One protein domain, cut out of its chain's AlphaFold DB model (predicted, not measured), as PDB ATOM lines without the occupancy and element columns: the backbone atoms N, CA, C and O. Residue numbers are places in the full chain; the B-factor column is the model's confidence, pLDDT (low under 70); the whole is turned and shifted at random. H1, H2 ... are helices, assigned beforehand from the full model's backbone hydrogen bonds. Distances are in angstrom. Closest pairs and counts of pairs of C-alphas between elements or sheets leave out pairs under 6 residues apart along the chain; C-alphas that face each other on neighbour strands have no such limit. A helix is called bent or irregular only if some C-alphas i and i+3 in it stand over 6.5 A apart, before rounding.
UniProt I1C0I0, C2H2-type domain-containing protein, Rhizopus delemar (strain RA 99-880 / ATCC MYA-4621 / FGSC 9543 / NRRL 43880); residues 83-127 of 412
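What this domain is: This is residues 83 to 127 of the 412 residues of the protein "C2H2-type domain-containing protein" of Rhizopus delemar (strain RA 99-880 / ATCC MYA-4621 / FGSC 9543 / NRRL 43880) (UniProt I1C0I0). Three short helices, H1, H2 and H3, sit as a loose triangle round a core of loops, with H1 and H3 towards opposite ends of the longest axis. The link from H1 to H2 runs through the middle at Gln 97 and Leu 98; the link from H2 to H3 swings out beyond the last residue of H2, turns near Ser 110 and folds back across the middle to H3. The printed part has 45 residues with three named helices, in the order H1, H2, H3, and no named strand; its class is all helix. It is compact, with a radius of gyration of the C-alphas of 10.1 A, and spans 27 by 24 by 15 A.

How they stand to each other: Start at the first printed residue, where H1 takes residues 83 to 92. A short link of 7 residues leads on to H2, residues 100 to 105. H1 and H2 are near each other: their closest C-alphas are 8.3 A apart, and 6 pairs of C-alphas lie within 10 A. After H2, a long link of 12 residues brings you to H3, residues 118 to 127. H1 and H3 are apart, and H2 and H3 are apart too. In the backbone, look at the O of residue i and the N of residue i+4: every such pair is within hydrogen-bond range in H1 and H2, while in H3 it is 5 of 6.

Where its parts are: Find C-alpha 83 at (2.715, -14.524, -13.658); from there H1 runs through residues 83 to 92 to C-alpha 92 at (-4.424, -25.576, -7.826), 14.4 A from first to last C-alpha. H2 begins at Asp 100, with its C-alpha at (6.539, -13.549, -5.061), and covers 8.7 A to the C-alpha of Asn 105. Look next for Tyr 118, where H3 begins; it runs 14.5 A to C-alpha 127 at (16.310, -18.871, 6.659). No helix is bent or irregular.

The domain as a whole: The two C-alphas farthest apart are those of Glu 85 and Glu 127, at 27.5 A, and the first and last printed C-alphas are 24.8 A apart. Read down residues 106 to 117, the long stretch with no named element; their C-alphas lie 5 to 14 A from the mean of the C-alphas at (6.922, -19.966, -6.026). The printed part has no cut from residue 83 to 127. In the B-factor column of this predicted model, the mean pLDDT of the printed part is 88.3, and no printed residue is under 70.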
ATOM      1  N   ARG A  83       2.093 -13.972 -14.876       86.31
ATOM      2  CA  ARG A  83       2.715 -14.524 -13.658       86.31
ATOM      3  C   ARG A  83       1.691 -14.912 -12.596       86.31
ATOM      4  O   ARG A  83       1.909 -15.839 -11.822       86.31
ATOM      5  N   SER A  84       0.587 -14.172 -12.534       89.38
ATOM      6  CA  SER A  84      -0.519 -14.449 -11.615       89.38
ATOM      7  C   SER A  84      -1.257 -15.735 -11.986       89.38
ATOM      8  O   SER A  84      -1.698 -16.446 -11.088       89.38
ATOM      9  N   GLU A  85      -1.369 -16.046 -13.278       90.12
ATOM     10  CA  GLU A  85      -1.980 -17.289 -13.766       90.12
ATOM     11  C   GLU A  85      -1.083 -18.480 -13.453       90.12
ATOM     12  O   GLU A  85      -1.553 -19.421 -12.819       90.12
ATOM     13  N   LEU A  86       0.222 -18.371 -13.732       90.06
ATOM     14  CA  LEU A  86       1.204 -19.387 -13.344       90.06
ATOM     15  C   LEU A  86       1.113 -19.718 -11.842       90.06
ATOM     16  O   LEU A  86       1.068 -20.880 -11.450       90.06
ATOM     17  N   LYS A  87       1.026 -18.703 -10.974       90.12
ATOM     18  CA  LYS A  87       0.878 -18.928  -9.526       90.12
ATOM     19  C   LYS A  87      -0.415 -19.645  -9.150       90.12
ATOM     20  O   LYS A  87      -0.395 -20.469  -8.236       90.12
ATOM     21  N   LYS A  88      -1.535 -19.301  -9.792       91.12
ATOM     22  CA  LYS A  88      -2.821 -19.972  -9.556       91.12
ATOM     23  C   LYS A  88      -2.738 -21.430  -9.988       91.12
ATOM     24  O   LYS A  88      -3.047 -22.302  -9.185       91.12
ATOM     25  N   HIS A  89      -2.207 -21.679 -11.180       91.88
ATOM     26  CA  HIS A  89      -1.992 -23.015 -11.715       91.88
ATOM     27  C   HIS A  89      -1.134 -23.885 -10.778       91.88
ATOM     28  O   HIS A  89      -1.566 -24.958 -10.360       91.88
ATOM     29  N   VAL A  90       0.033 -23.393 -10.342       91.06
ATOM     30  CA  VAL A  90       0.919 -24.132  -9.418       91.06
ATOM     31  C   VAL A  90       0.230 -24.421  -8.075       91.06
ATOM     32  O   VAL A  90       0.444 -25.475  -7.467       91.06
ATOM     33  N   LYS A  91      -0.639 -23.515  -7.613       91.00
ATOM     34  CA  LYS A  91      -1.406 -23.692  -6.376       91.00
ATOM     35  C   LYS A  91      -2.520 -24.728  -6.512       91.00
ATOM     36  O   LYS A  91      -2.718 -25.505  -5.583       91.00
ATOM     37  N   GLU A  92      -3.252 -24.720  -7.619       91.62
ATOM     38  CA  GLU A  92      -4.424 -25.576  -7.826       91.62
ATOM     39  C   GLU A  92      -4.032 -26.994  -8.250       91.62
ATOM     40  O   GLU A  92      -4.518 -27.959  -7.661       91.62
ATOM     41  N   ILE A  93      -3.106 -27.119  -9.204       91.56
ATOM     42  CA  ILE A  93      -2.687 -28.407  -9.771       91.56
ATOM     43  C   ILE A  93      -1.624 -29.069  -8.891       91.56
ATOM     44  O   ILE A  93      -1.803 -30.193  -8.424       91.56
ATOM     45  N   HIS A  94      -0.537 -28.352  -8.593       89.69
ATOM     46  CA  HIS A  94       0.622 -28.932  -7.902       89.69
ATOM     47  C   HIS A  94       0.555 -28.804  -6.373       89.69
ATOM     48  O   HIS A  94       1.416 -29.345  -5.677       89.69
ATOM     49  N   LYS A  95      -0.439 -28.086  -5.822       89.94
ATOM     50  CA  LYS A  95      -0.561 -27.769  -4.379       89.94
ATOM     51  C   LYS A  95       0.711 -27.138  -3.787       89.94
ATOM     52  O   LYS A  95       0.978 -27.246  -2.588       89.94
ATOM     53  N   LYS A  96       1.494 -26.465  -4.632       91.12
ATOM     54  CA  LYS A  96       2.738 -25.766  -4.287       91.12
ATOM     55  C   LYS A  96       2.571 -24.263  -4.525       91.12
ATOM     56  O   LYS A  96       1.532 -23.778  -4.965       91.12
ATOM     57  N   GLN A  97       3.571 -23.485  -4.147       90.19
ATOM     58  CA  GLN A  97       3.581 -22.030  -4.205       90.19
ATOM     59  C   GLN A  97       4.947 -21.567  -4.719       90.19
ATOM     60  O   GLN A  97       5.976 -22.159  -4.398       90.19
ATOM     61  N   LEU A  98       4.956 -20.480  -5.485       89.81
ATOM     62  CA  LEU A  98       6.173 -19.782  -5.896       89.81
ATOM     63  C   LEU A  98       6.373 -18.550  -5.009       89.81
ATOM     64  O   LEU A  98       5.394 -17.901  -4.638       89.81
ATOM     65  N   CYS A  99       7.621 -18.200  -4.692       89.31
ATOM     66  CA  CYS A  99       7.903 -16.969  -3.954       89.31
ATOM     67  C   CYS A  99       7.697 -15.729  -4.839       89.31
ATOM     68  O   CYS A  99       8.289 -15.593  -5.911       89.31
ATOM     69  N   ASP A 100       6.885 -14.788  -4.362       88.06
ATOM     70  CA  ASP A 100       6.539 -13.549  -5.061       88.06
ATOM     71  C   ASP A 100       7.721 -12.603  -5.277       88.06
ATOM     72  O   ASP A 100       7.751 -11.867  -6.268       88.06
ATOM     73  N   LEU A 101       8.651 -12.579  -4.322       88.56
ATOM     74  CA  LEU A 101       9.849 -11.745  -4.357       88.56
ATOM     75  C   LEU A 101      10.868 -12.353  -5.315       88.56
ATOM     76  O   LEU A 101      11.286 -11.681  -6.256       88.56
ATOM     77  N   CYS A 102      11.167 -13.648  -5.174       86.81
ATOM     78  CA  CYS A 102      12.036 -14.338  -6.122       86.81
ATOM     79  C   CYS A 102      11.512 -14.239  -7.542       86.81
ATOM     80  O   CYS A 102      12.290 -13.910  -8.423       86.81
ATOM     81  N   LEU A 103      10.218 -14.474  -7.778       87.88
ATOM     82  CA  LEU A 103       9.682 -14.392  -9.131       87.88
ATOM     83  C   LEU A 103      10.023 -13.016  -9.720       87.88
ATOM     84  O   LEU A 103      10.545 -12.938 -10.829       87.88
ATOM     85  N   ARG A 104       9.731 -11.917  -9.000       86.19
ATOM     86  CA  ARG A 104       9.891 -10.524  -9.478       86.19
ATOM     87  C   ARG A 104      11.340 -10.095  -9.677       86.19
ATOM     88  O   ARG A 104      11.637  -9.455 -10.685       86.19
ATOM     89  N   ASN A 105      12.205 -10.429  -8.735       85.00
ATOM     90  CA  ASN A 105      13.538  -9.849  -8.656       85.00
ATOM     91  C   ASN A 105      14.624 -10.811  -9.161       85.00
ATOM     92  O   ASN A 105      15.616 -10.355  -9.736       85.00
ATOM     93  N   LYS A 106      14.438 -12.133  -9.023       85.50
ATOM     94  CA  LYS A 106      15.410 -13.133  -9.483       85.50
ATOM     95  C   LYS A 106      15.377 -13.202 -11.009       85.50
ATOM     96  O   LYS A 106      14.353 -13.486 -11.624       85.50
ATOM     97  N   LYS A 107      16.521 -12.923 -11.635       84.50
ATOM     98  CA  LYS A 107      16.707 -12.956 -13.093       84.50
ATOM     99  C   LYS A 107      16.944 -14.388 -13.570       84.50
ATOM    100  O   LYS A 107      18.027 -14.707 -14.058       84.50
ATOM    101  N   ILE A 108      15.940 -15.242 -13.397       86.31
ATOM    102  CA  ILE A 108      15.906 -16.621 -13.904       86.31
ATOM    103  C   ILE A 108      14.628 -16.844 -14.714       86.31
ATOM    104  O   ILE A 108      13.681 -16.061 -14.615       86.31
ATOM    105  N   PHE A 109      14.612 -17.883 -15.547       87.19
ATOM    106  CA  PHE A 109      13.411 -18.229 -16.302       87.19
ATOM    107  C   PHE A 109      12.364 -18.897 -15.410       87.19
ATOM    108  O   PHE A 109      12.678 -19.466 -14.367       87.19
ATOM    109  N   SER A 110      11.105 -18.850 -15.845       86.44
ATOM    110  CA  SER A 110       9.969 -19.351 -15.063       86.44
ATOM    111  C   SER A 110      10.059 -20.853 -14.799       86.44
ATOM    112  O   SER A 110       9.783 -21.276 -13.686       86.44
ATOM    113  N   HIS A 111      10.545 -21.632 -15.768       84.81
ATOM    114  CA  HIS A 111      10.758 -23.075 -15.627       84.81
ATOM    115  C   HIS A 111      11.924 -23.438 -14.685       84.81
ATOM    116  O   HIS A 111      11.983 -24.550 -14.182       84.81
ATOM    117  N   GLU A 112      12.845 -22.507 -14.411       87.12
ATOM    118  CA  GLU A 112      13.968 -22.711 -13.478       87.12
ATOM    119  C   GLU A 112      13.598 -22.329 -12.035       87.12
ATOM    120  O   GLU A 112      14.416 -22.448 -11.119       87.12
ATOM    121  N   HIS A 113      12.387 -21.807 -11.813       87.75
ATOM    122  CA  HIS A 113      11.950 -21.427 -10.480       87.75
ATOM    123  C   HIS A 113      11.633 -22.647  -9.618       87.75
ATOM    124  O   HIS A 113      10.874 -23.538  -9.983       87.75
ATOM    125  N   THR A 114      12.137 -22.614  -8.395       86.81
ATOM    126  CA  THR A 114      11.836 -23.596  -7.361       86.81
ATOM    127  C   THR A 114      10.400 -23.437  -6.863       86.81
ATOM    128  O   THR A 114       9.956 -22.352  -6.476       86.81
ATOM    129  N   MET A 115       9.657 -24.544  -6.863       89.94
ATOM    130  CA  MET A 115       8.325 -24.624  -6.267       89.94
ATOM    131  C   MET A 115       8.418 -25.077  -4.815       89.94
ATOM    132  O   MET A 115       9.037 -26.094  -4.509       89.94
ATOM    133  N   TYR A 116       7.723 -24.373  -3.929       89.06
ATOM    134  CA  TYR A 116       7.740 -24.634  -2.496       89.06
ATOM    135  C   TYR A 116       6.386 -25.136  -2.012       89.06
ATOM    136  O   TYR A 116       5.334 -24.666  -2.438       89.06
ATOM    137  N   THR A 117       6.377 -26.049  -1.050       91.00
ATOM    138  CA  THR A 117       5.175 -26.262  -0.230       91.00
ATOM    139  C   THR A 117       4.954 -25.065   0.700       91.00
ATOM    140  O   THR A 117       5.875 -24.297   0.979       91.00
ATOM    141  N   TYR A 118       3.740 -24.903   1.232       88.88
ATOM    142  CA  TYR A 118       3.435 -23.824   2.181       88.88
ATOM    143  C   TYR A 118       4.442 -23.697   3.352       88.88
ATOM    144  O   TYR A 118       4.945 -22.592   3.573       88.88
ATOM    145  N   PRO A 119       4.808 -24.776   4.083       88.75
ATOM    146  CA  PRO A 119       5.802 -24.672   5.155       88.75
ATOM    147  C   PRO A 119       7.218 -24.381   4.639       88.75
ATOM    148  O   PRO A 119       7.966 -23.670   5.308       88.75
ATOM    149  N   GLN A 120       7.585 -24.883   3.456       88.19
ATOM    150  CA  GLN A 120       8.886 -24.592   2.847       88.19
ATOM    151  C   GLN A 120       8.994 -23.122   2.442       88.19
ATOM    152  O   GLN A 120      10.017 -22.509   2.713       88.19
ATOM    153  N   LEU A 121       7.932 -22.519   1.899       90.00
ATOM    154  CA  LEU A 121       7.930 -21.101   1.526       90.00
ATOM    155  C   LEU A 121       8.131 -20.187   2.747       90.00
ATOM    156  O   LEU A 121       8.835 -19.184   2.681       90.00
ATOM    157  N   GLN A 122       7.539 -20.542   3.892       87.94
ATOM    158  CA  GLN A 122       7.718 -19.775   5.130       87.94
ATOM    159  C   GLN A 122       9.129 -19.875   5.710       87.94
ATOM    160  O   GLN A 122       9.553 -18.971   6.430       87.94
ATOM    161  N   LYS A 123       9.830 -20.976   5.444       86.94
ATOM    162  CA  LYS A 123      11.235 -21.151   5.816       86.94
ATOM    163  C   LYS A 123      12.159 -20.464   4.819       86.94
ATOM    164  O   LYS A 123      13.022 -19.720   5.253       86.94
ATOM    165  N   HIS A 124      11.865 -20.558   3.523       88.62
ATOM    166  CA  HIS A 124      12.534 -19.795   2.471       88.62
ATOM    167  C   HIS A 124      12.557 -18.289   2.776       88.62
ATOM    168  O   HIS A 124      13.584 -17.632   2.647       88.62
ATOM    169  N   HIS A 125      11.448 -17.736   3.275       87.19
ATOM    170  CA  HIS A 125      11.412 -16.334   3.696       87.19
ATOM    171  C   HIS A 125      12.298 -16.014   4.911       87.19
ATOM    172  O   HIS A 125      12.765 -14.887   4.997       87.19
ATOM    173  N   ARG A 126      12.500 -16.953   5.845       84.75
ATOM    174  CA  ARG A 126      13.174 -16.711   7.136       84.75
ATOM    175  C   ARG A 126      14.654 -17.085   7.156       84.75
ATOM    176  O   ARG A 126      15.447 -16.361   7.732       84.75
ATOM    177  N   GLU A 127      14.989 -18.231   6.581       79.19
ATOM    178  CA  GLU A 127      16.310 -18.871   6.659       79.19
ATOM    179  C   GLU A 127      16.917 -19.082   5.259       79.19
ATOM    180  O   GLU A 127      18.043 -19.560   5.122       79.19
TER     181      GLU A 127